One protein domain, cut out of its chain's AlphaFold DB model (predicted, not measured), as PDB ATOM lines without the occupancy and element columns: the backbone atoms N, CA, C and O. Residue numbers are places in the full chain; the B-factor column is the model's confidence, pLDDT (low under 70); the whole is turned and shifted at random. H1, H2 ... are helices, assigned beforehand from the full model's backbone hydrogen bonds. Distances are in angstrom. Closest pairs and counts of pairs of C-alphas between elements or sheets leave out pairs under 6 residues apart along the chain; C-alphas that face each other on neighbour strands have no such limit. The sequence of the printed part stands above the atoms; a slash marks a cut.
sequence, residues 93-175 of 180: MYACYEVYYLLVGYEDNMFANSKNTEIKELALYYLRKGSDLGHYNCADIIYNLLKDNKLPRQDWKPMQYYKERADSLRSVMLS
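AT A GLANCE: This is residues 93 to 175 of the 180 residues of an uncharacterized protein of Prevotella bryantii B14 (UniProt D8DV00). Two pairs of antiparallel helices are set steeply to each other: the longest helix, H3, has H1 side by side with it, and the final part of H3 packs on H4, which folds back into a hairpin with H5. The short H2 sits in the turn between H1 and H3, at one end of that pair. The printed part has 83 residues with five named helices, H1 to H5 in chain order, and no named strand: its class is all helix, with 60 residues in helices. It is compact, with a radius of gyration of the C-alphas of 12.3 A, and elongated, spanning 40 by 24 by 20 A.

IN THESE COORDINATES: H3, residues 117 to 133, is 24.2 A long and begins at C-alpha 117 (54.514, -46.443, 31.377). H1, residues 93 to 104, is 17.1 A long and begins at C-alpha 93 (57.335, -29.972, 15.171). H2 is residues 110 to 113. H4, residues 136 to 147, is 16.6 A long. H5, residues 159 to 173, is 21.3 A long and ends at C-alpha 173 (50.074, -29.833, 2.758).

HOW THE PARTS SIT: H3 and H1 touch at a shallow tilt of 21 degrees, opposite ways; their closest C-alphas, Ala 123 and Tyr 100, are 4.4 A apart. H3 touches H4 with residues 127 to 131 alone, at a steep tilt of 55 degrees; the closest C-alphas, Ser 131 and Ala 139, are 4.8 A apart. H4 and H5 form a helical hairpin and touch at a shallow tilt of 27 degrees, with C-alphas 139 and 166 closest at 5.2 A. H2 is close to but not clearly touching H1, with C-alphas 104 and 111 closest at 5.3 A. H3 and H5 are near each other, while H1 and H5 are apart. In H3, H4 and H5 every O i to N i+4 pair is within hydrogen-bond range; in H1 7 of 8 are, and H2 is too short for such a pair.

THE WHOLE: The C-alphas of Lys 115 and Ser 175, the two farthest apart, are 40.9 A apart. The printed part has no cut. The link from H4 to H5, 11 residues, is long. The mean pLDDT of the printed part is 83.2; residues 105 to 115 and 153 to 154 are under 70.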
ATOM      1  N   MET A  93      58.522 -29.127  15.279       95.25
ATOM      2  CA  MET A  93      57.335 -29.972  15.171       95.25
ATOM      3  C   MET A  93      57.624 -31.359  14.579       95.25
ATOM      4  O   MET A  93      56.913 -32.309  14.917       95.25
ATOM      5  N   TYR A  94      58.651 -31.487  13.730       93.12
ATOM      6  CA  TYR A  94      59.062 -32.760  13.135       93.12
ATOM      7  C   TYR A  94      59.841 -33.590  14.147       93.12
ATOM      8  O   TYR A  94      59.529 -34.760  14.343       93.12
ATOM      9  N   ALA A  95      60.755 -32.969  14.890       94.88
ATOM     10  CA  ALA A  95      61.481 -33.661  15.948       94.88
ATOM     11  C   ALA A  95      60.537 -34.232  17.020       94.88
ATOM     12  O   ALA A  95      60.736 -35.341  17.504       94.88
ATOM     13  N   CYS A  96      59.445 -33.527  17.345       95.69
ATOM     14  CA  CYS A  96      58.404 -34.059  18.231       95.69
ATOM     15  C   CYS A  96      57.790 -35.374  17.709       95.69
ATOM     16  O   CYS A  96      57.500 -36.281  18.494       95.69
ATOM     17  N   TYR A  97      57.567 -35.472  16.398       93.00
ATOM     18  CA  TYR A  97      57.070 -36.689  15.760       93.00
ATOM     19  C   TYR A  97      58.115 -37.810  15.809       93.00
ATOM     20  O   TYR A  97      57.779 -38.925  16.209       93.00
ATOM     21  N   GLU A  98      59.377 -37.501  15.509       89.88
ATOM     22  CA  GLU A  98      60.473 -38.476  15.539       89.88
ATOM     23  C   GLU A  98      60.727 -39.040  16.945       89.88
ATOM     24  O   GLU A  98      60.894 -40.251  17.094       89.88
ATOM     25  N   VAL A  99      60.642 -38.222  18.006       89.56
ATOM     26  CA  VAL A  99      60.738 -38.732  19.388       89.56
ATOM     27  C   VAL A  99      59.626 -39.739  19.679       89.56
ATOM     28  O   VAL A  99      59.898 -40.819  20.209       89.56
ATOM     29  N   TYR A 100      58.369 -39.411  19.348       88.06
ATOM     30  CA  TYR A 100      57.261 -40.358  19.517       88.06
ATOM     31  C   TYR A 100      57.569 -41.667  18.786       88.06
ATOM     32  O   TYR A 100      57.438 -42.752  19.354       88.06
ATOM     33  N   TYR A 101      58.031 -41.548  17.551       84.06
ATOM     34  CA  TYR A 101      58.253 -42.666  16.667       84.06
ATOM     35  C   TYR A 101      59.402 -43.582  17.090       84.06
ATOM     36  O   TYR A 101      59.240 -44.799  17.097       84.06
ATOM     37  N   LEU A 102      60.532 -43.034  17.536       80.44
ATOM     38  CA  LEU A 102      61.663 -43.828  18.023       80.44
ATOM     39  C   LEU A 102      61.378 -44.516  19.357       80.44
ATOM     40  O   LEU A 102      61.852 -45.629  19.592       80.44
ATOM     41  N   LEU A 103      60.598 -43.883  20.236       79.81
ATOM     42  CA  LEU A 103      60.234 -44.475  21.525       79.81
ATOM     43  C   LEU A 103      59.206 -45.600  21.387       79.81
ATOM     44  O   LEU A 103      59.173 -46.521  22.210       79.81
ATOM     45  N   VAL A 104      58.342 -45.505  20.379       75.31
ATOM     46  CA  VAL A 104      57.156 -46.353  20.237       75.31
ATOM     47  C   VAL A 104      57.262 -47.331  19.071       75.31
ATOM     48  O   VAL A 104      56.560 -48.329  19.086       75.31
ATOM     49  N   GLY A 105      58.170 -47.121  18.124       65.94
ATOM     50  CA  GLY A 105      58.391 -47.990  16.974       65.94
ATOM     51  C   GLY A 105      57.360 -47.836  15.850       65.94
ATOM     52  O   GLY A 105      56.269 -47.299  16.031       65.94
ATOM     53  N   TYR A 106      57.731 -48.360  14.678       59.97
ATOM     54  CA  TYR A 106      56.957 -48.333  13.429       59.97
ATOM     55  C   TYR A 106      55.727 -49.259  13.445       59.97
ATOM     56  O   TYR A 106      54.837 -49.128  12.608       59.97
ATOM     57  N   GLU A 107      55.675 -50.231  14.360       55.47
ATOM     58  CA  GLU A 107      54.577 -51.193  14.418       55.47
ATOM     59  C   GLU A 107      53.462 -50.713  15.354       55.47
ATOM     60  O   GLU A 107      53.697 -50.480  16.543       55.47
ATOM     61  N   ASP A 108      52.224 -50.714  14.841       48.91
ATOM     62  CA  ASP A 108      50.959 -50.367  15.525       48.91
ATOM     63  C   ASP A 108      50.767 -51.013  16.918       48.91
ATOM     64  O   ASP A 108      49.919 -50.591  17.709       48.91
ATOM     65  N   ASN A 109      51.559 -52.039  17.248       48.94
ATOM     66  CA  ASN A 109      51.462 -52.814  18.477       48.94
ATOM     67  C   ASN A 109      52.556 -52.527  19.522       48.94
ATOM     68  O   ASN A 109      52.357 -52.912  20.675       48.94
ATOM     69  N   MET A 110      53.678 -51.854  19.218       52.72
ATOM     70  CA  MET A 110      54.693 -51.569  20.257       52.72
ATOM     71  C   MET A 110      54.167 -50.573  21.303       52.72
ATOM     72  O   MET A 110      54.397 -50.767  22.501       52.72
ATOM     73  N   PHE A 111      53.364 -49.584  20.887       53.88
ATOM     74  CA  PHE A 111      52.666 -48.686  21.814       53.88
ATOM     75  C   PHE A 111      51.743 -49.448  22.773       53.88
ATOM     76  O   PHE A 111      51.729 -49.203  23.981       53.88
ATOM     77  N   ALA A 112      50.977 -50.407  22.251       53.34
ATOM     78  CA  ALA A 112      50.050 -51.210  23.040       53.34
ATOM     79  C   ALA A 112      50.789 -52.198  23.963       53.34
ATOM     80  O   ALA A 112      50.398 -52.368  25.119       53.34
ATOM     81  N   ASN A 113      51.899 -52.775  23.492       54.34
ATOM     82  CA  ASN A 113      52.603 -53.875  24.153       54.34
ATOM     83  C   ASN A 113      53.717 -53.445  25.118       54.34
ATOM     84  O   ASN A 113      54.137 -54.255  25.947       54.34
ATOM     85  N   SER A 114      54.201 -52.198  25.052       63.25
ATOM     86  CA  SER A 114      55.199 -51.724  26.015       63.25
ATOM     87  C   SER A 114      54.623 -51.765  27.437       63.25
ATOM     88  O   SER A 114      53.521 -51.281  27.700       63.25
ATOM     89  N   LYS A 115      55.359 -52.359  28.379       66.81
ATOM     90  CA  LYS A 115      55.018 -52.332  29.812       66.81
ATOM     91  C   LYS A 115      55.599 -51.111  30.526       66.81
ATOM     92  O   LYS A 115      55.312 -50.910  31.700       66.81
ATOM     93  N   ASN A 116      56.421 -50.318  29.834       75.06
ATOM     94  CA  ASN A 116      57.067 -49.146  30.404       75.06
ATOM     95  C   ASN A 116      56.149 -47.925  30.247       75.06
ATOM     96  O   ASN A 116      56.065 -47.333  29.172       75.06
ATOM     97  N   THR A 117      55.433 -47.587  31.318       78.81
ATOM     98  CA  THR A 117      54.514 -46.443  31.377       78.81
ATOM     99  C   THR A 117      55.220 -45.103  31.196       78.81
ATOM    100  O   THR A 117      54.676 -44.250  30.506       78.81
ATOM    101  N   GLU A 118      56.442 -44.938  31.704       80.62
ATOM    102  CA  GLU A 118      57.194 -43.678  31.596       80.62
ATOM    103  C   GLU A 118      57.565 -43.364  30.140       80.62
ATOM    104  O   GLU A 118      57.361 -42.249  29.667       80.62
ATOM    105  N   ILE A 119      58.034 -44.367  29.384       79.25
ATOM    106  CA  ILE A 119      58.334 -44.204  27.951       79.25
ATOM    107  C   ILE A 119      57.066 -43.848  27.167       79.25
ATOM    108  O   ILE A 119      57.113 -43.015  26.264       79.25
ATOM    109  N   LYS A 120      55.918 -44.446  27.518       80.44
ATOM    110  CA  LYS A 120      54.639 -44.110  26.874       80.44
ATOM    111  C   LYS A 120      54.216 -42.684  27.171       80.44
ATOM    112  O   LYS A 120      53.799 -41.986  26.254       80.44
ATOM    113  N   GLU A 121      54.298 -42.260  28.425       85.19
ATOM    114  CA  GLU A 121      53.953 -40.897  28.828       85.19
ATOM    115  C   GLU A 121      54.843 -39.875  28.120       85.19
ATOM    116  O   GLU A 121      54.330 -38.899  27.574       85.19
ATOM    117  N   LEU A 122      56.148 -40.149  28.027       86.12
ATOM    118  CA  LEU A 122      57.092 -39.312  27.294       86.12
ATOM    119  C   LEU A 122      56.754 -39.236  25.798       86.12
ATOM    120  O   LEU A 122      56.673 -38.145  25.237       86.12
ATOM    121  N   ALA A 123      56.502 -40.376  25.153       88.00
ATOM    122  CA  ALA A 123      56.129 -40.406  23.743       88.00
ATOM    123  C   ALA A 123      54.813 -39.654  23.484       88.00
ATOM    124  O   ALA A 123      54.711 -38.875  22.537       88.00
ATOM    125  N   LEU A 124      53.811 -39.839  24.348       89.12
ATOM    126  CA  LEU A 124      52.534 -39.132  24.265       89.12
ATOM    127  C   LEU A 124      52.681 -37.623  24.474       89.12
ATOM    128  O   LEU A 124      51.981 -36.852  23.814       89.12
ATOM    129  N   TYR A 125      53.578 -37.201  25.363       91.75
ATOM    130  CA  TYR A 125      53.900 -35.792  25.561       91.75
ATOM    131  C   TYR A 125      54.416 -35.157  24.261       91.75
ATOM    132  O   TYR A 125      53.849 -34.157  23.815       91.75
ATOM    133  N   TYR A 126      55.402 -35.769  23.599       93.50
ATOM    134  CA  TYR A 126      55.937 -35.237  22.340       93.50
ATOM    135  C   TYR A 126      54.938 -35.315  21.190       93.50
ATOM    136  O   TYR A 126      54.819 -34.363  20.419       93.50
ATOM    137  N   LEU A 127      54.134 -36.377  21.119       92.44
ATOM    138  CA  LEU A 127      53.052 -36.473  20.142       92.44
ATOM    139  C   LEU A 127      52.063 -35.306  20.291       92.44
ATOM    140  O   LEU A 127      51.681 -34.660  19.312       92.44
ATOM    141  N   ARG A 128      51.676 -34.982  21.531       92.94
ATOM    142  CA  ARG A 128      50.814 -33.830  21.823       92.94
ATOM    143  C   ARG A 128      51.490 -32.514  21.452       92.94
ATOM    144  O   ARG A 128      50.857 -31.697  20.785       92.94
ATOM    145  N   LYS A 129      52.749 -32.325  21.855       95.12
ATOM    146  CA  LYS A 129      53.533 -31.121  21.560       95.12
ATOM    147  C   LYS A 129      53.631 -30.883  20.053       95.12
ATOM    148  O   LYS A 129      53.250 -29.815  19.587       95.12
ATOM    149  N   GLY A 130      54.017 -31.900  19.282       95.94
ATOM    150  CA  GLY A 130      54.093 -31.826  17.822       95.94
ATOM    151  C   GLY A 130      52.746 -31.488  17.184       95.94
ATOM    152  O   GLY A 130      52.677 -30.648  16.289       95.94
ATOM    153  N   SER A 131      51.645 -32.059  17.692       94.38
ATOM    154  CA  SER A 131      50.305 -31.665  17.250       94.38
ATOM    155  C   SER A 131      50.043 -30.186  17.523       94.38
ATOM    156  O   SER A 131      49.664 -29.470  16.599       94.38
ATOM    157  N   ASP A 132      50.277 -29.698  18.742       92.88
ATOM    158  CA  ASP A 132      50.054 -28.295  19.118       92.88
ATOM    159  C   ASP A 132      50.945 -27.318  18.321       92.88
ATOM    160  O   ASP A 132      50.486 -26.221  17.997       92.88
ATOM    161  N   LEU A 133      52.133 -27.752  17.888       94.50
ATOM    162  CA  LEU A 133      53.028 -27.008  16.992       94.50
ATOM    163  C   LEU A 133      52.607 -27.033  15.512       94.50
ATOM    164  O   LEU A 133      53.040 -26.181  14.746       94.50
ATOM    165  N   GLY A 134      51.717 -27.946  15.111       92.44
ATOM    166  CA  GLY A 134      51.161 -27.990  13.751       92.44
ATOM    167  C   GLY A 134      51.604 -29.181  12.907       92.44
ATOM    168  O   GLY A 134      51.373 -29.183  11.702       92.44
ATOM    169  N   HIS A 135      52.184 -30.220  13.507       93.69
ATOM    170  CA  HIS A 135      52.544 -31.430  12.776       93.69
ATOM    171  C   HIS A 135      51.307 -32.289  12.467       93.69
ATOM    172  O   HIS A 135      50.612 -32.759  13.379       93.69
ATOM    173  N   TYR A 136      51.043 -32.521  11.176       92.19
ATOM    174  CA  TYR A 136      49.873 -33.267  10.694       92.19
ATOM    175  C   TYR A 136      49.820 -34.697  11.248       92.19
ATOM    176  O   TYR A 136      48.820 -35.062  11.870       92.19
ATOM    177  N   ASN A 137      50.897 -35.478  11.094       92.00
ATOM    178  CA  ASN A 137      50.906 -36.886  11.517       92.00
ATOM    179  C   ASN A 137      50.642 -37.017  13.019       92.00
ATOM    180  O   ASN A 137      49.946 -37.928  13.452       92.00
ATOM    181  N   CYS A 138      51.125 -36.066  13.825       93.06
ATOM    182  CA  CYS A 138      50.870 -36.079  15.260       93.06
ATOM    183  C   CYS A 138      49.379 -35.898  15.572       93.06
ATOM    184  O   CYS A 138      48.828 -36.614  16.407       93.06
ATOM    185  N   ALA A 139      48.710 -34.959  14.895       92.94
ATOM    186  CA  ALA A 139      47.273 -34.751  15.060       92.94
ATOM    187  C   ALA A 139      46.459 -35.979  14.610       92.94
ATOM    188  O   ALA A 139      45.539 -36.387  15.324       92.94
ATOM    189  N   ASP A 140      46.821 -36.582  13.475       92.62
ATOM    190  CA  ASP A 140      46.138 -37.760  12.930       92.62
ATOM    191  C   ASP A 140      46.302 -38.997  13.832       92.62
ATOM    192  O   ASP A 140      45.322 -39.669  14.164       92.62
ATOM    193  N   ILE A 141      47.513 -39.251  14.337       91.44
ATOM    194  CA  ILE A 141      47.771 -40.355  15.273       91.44
ATOM    195  C   ILE A 141      46.953 -40.176  16.557       91.44
ATOM    196  O   ILE A 141      46.298 -41.122  16.998       91.44
ATOM    197  N   ILE A 142      46.915 -38.974  17.149       91.69
ATOM    198  CA  ILE A 142      46.100 -38.727  18.353       91.69
ATOM    199  C   ILE A 142      44.616 -38.982  18.066       91.69
ATOM    200  O   ILE A 142      43.939 -39.622  18.875       91.69
ATOM    201  N   TYR A 143      44.106 -38.513  16.923       91.44
ATOM    202  CA  TYR A 143      42.726 -38.764  16.515       91.44
ATOM    203  C   TYR A 143      42.420 -40.268  16.459       91.44
ATOM    204  O   TYR A 143      41.439 -40.715  17.063       91.44
ATOM    205  N   ASN A 144      43.279 -41.053  15.808       89.19
ATOM    206  CA  ASN A 144      43.104 -42.498  15.674       89.19
ATOM    207  C   ASN A 144      43.203 -43.226  17.026       89.19
ATOM    208  O   ASN A 144      42.362 -44.073  17.335       89.19
ATOM    209  N   LEU A 145      44.145 -42.844  17.895       88.12
ATOM    210  CA  LEU A 145      44.260 -43.440  19.229       88.12
ATOM    211  C   LEU A 145      43.055 -43.105  20.132       88.12
ATOM    212  O   LEU A 145      42.614 -43.959  20.906       88.12
ATOM    213  N   LEU A 146      42.484 -41.895  20.037       88.88
ATOM    214  CA  LEU A 146      41.248 -41.530  20.749       88.88
ATOM    215  C   LEU A 146      40.036 -42.303  20.217       88.88
ATOM    216  O   LEU A 146      39.244 -42.811  21.014       88.88
ATOM    217  N   LYS A 147      39.904 -42.407  18.889       88.94
ATOM    218  CA  LYS A 147      38.833 -43.149  18.208       88.94
ATOM    219  C   LYS A 147      38.798 -44.617  18.643       88.94
ATOM    220  O   LYS A 147      37.720 -45.150  18.901       88.94
ATOM    221  N   ASP A 148      39.969 -45.226  18.804       88.00
ATOM    222  CA  ASP A 148      40.127 -46.618  19.227       88.00
ATOM    223  C   ASP A 148      40.063 -46.819  20.756       88.00
ATOM    224  O   ASP A 148      40.213 -47.942  21.236       88.00
ATOM    225  N   ASN A 149      39.852 -45.757  21.548       83.81
ATOM    226  CA  ASN A 149      39.934 -45.775  23.018       83.81
ATOM    227  C   ASN A 149      41.286 -46.279  23.570       83.81
ATOM    228  O   ASN A 149      41.339 -46.874  24.645       83.81
ATOM    229  N   LYS A 150      42.385 -46.023  22.851       83.31
ATOM    230  CA  LYS A 150      43.751 -46.431  23.223       83.31
ATOM    231  C   LYS A 150      44.497 -45.398  24.078       83.31
ATOM    232  O   LYS A 150      45.606 -45.681  24.523       83.31
ATOM    233  N   LEU A 151      43.914 -44.219  24.322       80.25
ATOM    234  CA  LEU A 151      44.503 -43.180  25.177       80.25
ATOM    235  C   LEU A 151      43.815 -43.073  26.543       80.25
ATOM    236  O   LEU A 151      42.583 -43.142  26.619       80.25
ATOM    237  N   PRO A 152      44.581 -42.809  27.619       72.88
ATOM    238  CA  PRO A 152      44.011 -42.415  28.899       72.88
ATOM    239  C   PRO A 152      43.368 -41.035  28.718       72.88
ATOM    240  O   PRO A 152      44.058 -40.046  28.502       72.88
ATOM    241  N   ARG A 153      42.034 -40.956  28.750       64.81
ATOM    242  CA  ARG A 153      41.270 -39.752  28.359       64.81
ATOM    243  C   ARG A 153      41.541 -38.491  29.199       64.81
ATOM    244  O   ARG A 153      41.015 -37.441  28.848       64.81
ATOM    245  N   GLN A 154      42.293 -38.576  30.296       62.16
ATOM    246  CA  GLN A 154      42.156 -37.637  31.409       62.16
ATOM    247  C   GLN A 154      42.664 -36.206  31.142       62.16
ATOM    248  O   GLN A 154      42.165 -35.299  31.792       62.16
ATOM    249  N   ASP A 155      43.500 -35.960  30.124       73.25
ATOM    250  CA  ASP A 155      44.090 -34.624  29.889       73.25
ATOM    251  C   ASP A 155      44.121 -34.175  28.413       73.25
ATOM    252  O   ASP A 155      44.800 -33.203  28.056       73.25
ATOM    253  N   TRP A 156      43.404 -34.878  27.533       83.06
ATOM    254  CA  TRP A 156      43.413 -34.623  26.087       83.06
ATOM    255  C   TRP A 156      42.319 -33.646  25.666       83.06
ATOM    256  O   TRP A 156      41.220 -33.628  26.223       83.06
ATOM    257  N   LYS A 157      42.590 -32.862  24.616       86.94
ATOM    258  CA  LYS A 157      41.533 -32.104  23.932       86.94
ATOM    259  C   LYS A 157      40.492 -33.084  23.350       86.94
ATOM    260  O   LYS A 157      40.819 -34.249  23.105       86.94
ATOM    261  N   PRO A 158      39.237 -32.656  23.117       86.00
ATOM    262  CA  PRO A 158      38.216 -33.532  22.544       86.00
ATOM    263  C   PRO A 158      38.670 -34.150  21.215       86.00
ATOM    264  O   PRO A 158      39.308 -33.475  20.417       86.00
ATOM    265  N   MET A 159      38.283 -35.397  20.925       88.56
ATOM    266  CA  MET A 159      38.637 -36.086  19.667       88.56
ATOM    267  C   MET A 159      38.360 -35.235  18.416       88.56
ATOM    268  O   MET A 159      39.152 -35.232  17.478       88.56
ATOM    269  N   GLN A 160      37.260 -34.479  18.427       89.25
ATOM    270  CA  GLN A 160      36.871 -33.601  17.327       89.25
ATOM    271  C   GLN A 160      37.903 -32.495  17.044       89.25
ATOM    272  O   GLN A 160      38.146 -32.196  15.880       89.25
ATOM    273  N   TYR A 161      38.569 -31.958  18.074       91.50
ATOM    274  CA  TYR A 161      39.643 -30.973  17.905       91.50
ATOM    275  C   TYR A 161      40.787 -31.541  17.058       91.50
ATOM    276  O   TYR A 161      41.265 -30.885  16.136       91.50
ATOM    277  N   TYR A 162      41.220 -32.772  17.351       90.00
ATOM    278  CA  TYR A 162      42.331 -33.396  16.631       90.00
ATOM    279  C   TYR A 162      41.955 -33.753  15.196       90.00
ATOM    280  O   TYR A 162      42.777 -33.572  14.302       90.00
ATOM    281  N   LYS A 163      40.704 -34.167  14.965       91.06
ATOM    282  CA  LYS A 163      40.179 -34.396  13.618       91.06
ATOM    283  C   LYS A 163      40.222 -33.121  12.770       91.06
ATOM    284  O   LYS A 163      40.833 -33.112  11.711       91.06
ATOM    285  N   GLU A 164      39.621 -32.038  13.261       91.50
ATOM    286  CA  GLU A 164      39.578 -30.751  12.550       91.50
ATOM    287  C   GLU A 164      40.981 -30.199  12.292       91.50
ATOM    288  O   GLU A 164      41.264 -29.662  11.222       91.50
ATOM    289  N   ARG A 165      41.886 -30.376  13.259       90.81
ATOM    290  CA  ARG A 165      43.284 -29.983  13.119       90.81
ATOM    291  C   ARG A 165      44.007 -30.796  12.047       90.81
ATOM    292  O   ARG A 165      44.678 -30.197  11.214       90.81
ATOM    293  N   ALA A 166      43.870 -32.121  12.048       89.56
ATOM    294  CA  ALA A 166      44.472 -32.981  11.031       89.56
ATOM    295  C   ALA A 166      43.933 -32.647   9.630       89.56
ATOM    296  O   ALA A 166      44.722 -32.457   8.709       89.56
ATOM    297  N   ASP A 167      42.615 -32.476   9.487       90.06
ATOM    298  CA  ASP A 167      41.976 -32.094   8.223       90.06
ATOM    299  C   ASP A 167      42.495 -30.734   7.718       90.06
ATOM    300  O   ASP A 167      42.859 -30.593   6.547       90.06
ATOM    301  N   SER A 168      42.604 -29.743   8.612       90.88
ATOM    302  CA  SER A 168      43.151 -28.423   8.285       90.88
ATOM    303  C   SER A 168      44.608 -28.508   7.831       90.88
ATOM    304  O   SER A 168      44.949 -27.959   6.787       90.88
ATOM    305  N   LEU A 169      45.469 -29.201   8.579       88.75
ATOM    306  CA  LEU A 169      46.894 -29.323   8.250       88.75
ATOM    307  C   LEU A 169      47.108 -30.097   6.946       88.75
ATOM    308  O   LEU A 169      47.900 -29.684   6.100       88.75
ATOM    309  N   ARG A 170      46.330 -31.161   6.728       87.75
ATOM    310  CA  ARG A 170      46.346 -31.933   5.484       87.75
ATOM    311  C   ARG A 170      45.972 -31.080   4.278       87.75
ATOM    312  O   ARG A 170      46.599 -31.202   3.232       87.75
ATOM    313  N   SER A 171      44.967 -30.214   4.414       85.38
ATOM    314  CA  SER A 171      44.553 -29.326   3.322       85.38
ATOM    315  C   SER A 171      45.650 -28.334   2.918       85.38
ATOM    316  O   SER A 171      45.807 -28.058   1.733       85.38
ATOM    317  N   VAL A 172      46.452 -27.866   3.883       84.31
ATOM    318  CA  VAL A 172      47.612 -27.000   3.626       84.31
ATOM    319  C   VAL A 172      48.714 -27.780   2.910       84.31
ATOM    320  O   VAL A 172      49.218 -27.319   1.889       84.31
ATOM    321  N   MET A 173      49.050 -28.982   3.386       79.06
ATOM    322  CA  MET A 173      50.074 -29.833   2.758       79.06
ATOM    323  C   MET A 173      49.732 -30.212   1.312       79.06
ATOM    324  O   MET A 173      50.619 -30.293   0.476       79.06
ATOM    325  N   LEU A 174      48.451 -30.437   1.016       82.50
ATOM    326  CA  LEU A 174      47.977 -30.806  -0.322       82.50
ATOM    327  C   LEU A 174      47.660 -29.598  -1.213       82.50
ATOM    328  O   LEU A 174      47.133 -29.775  -2.314       82.50
ATOM    329  N   SER A 175      47.921 -28.376  -0.743       80.38
ATOM    330  CA  SER A 175      47.731 -27.195  -1.578       80.38
ATOM    331  C   SER A 175      48.736 -27.202  -2.742       80.38
ATOM    332  O   SER A 175      49.876 -27.631  -2.557       80.38
TER     333      SER A 175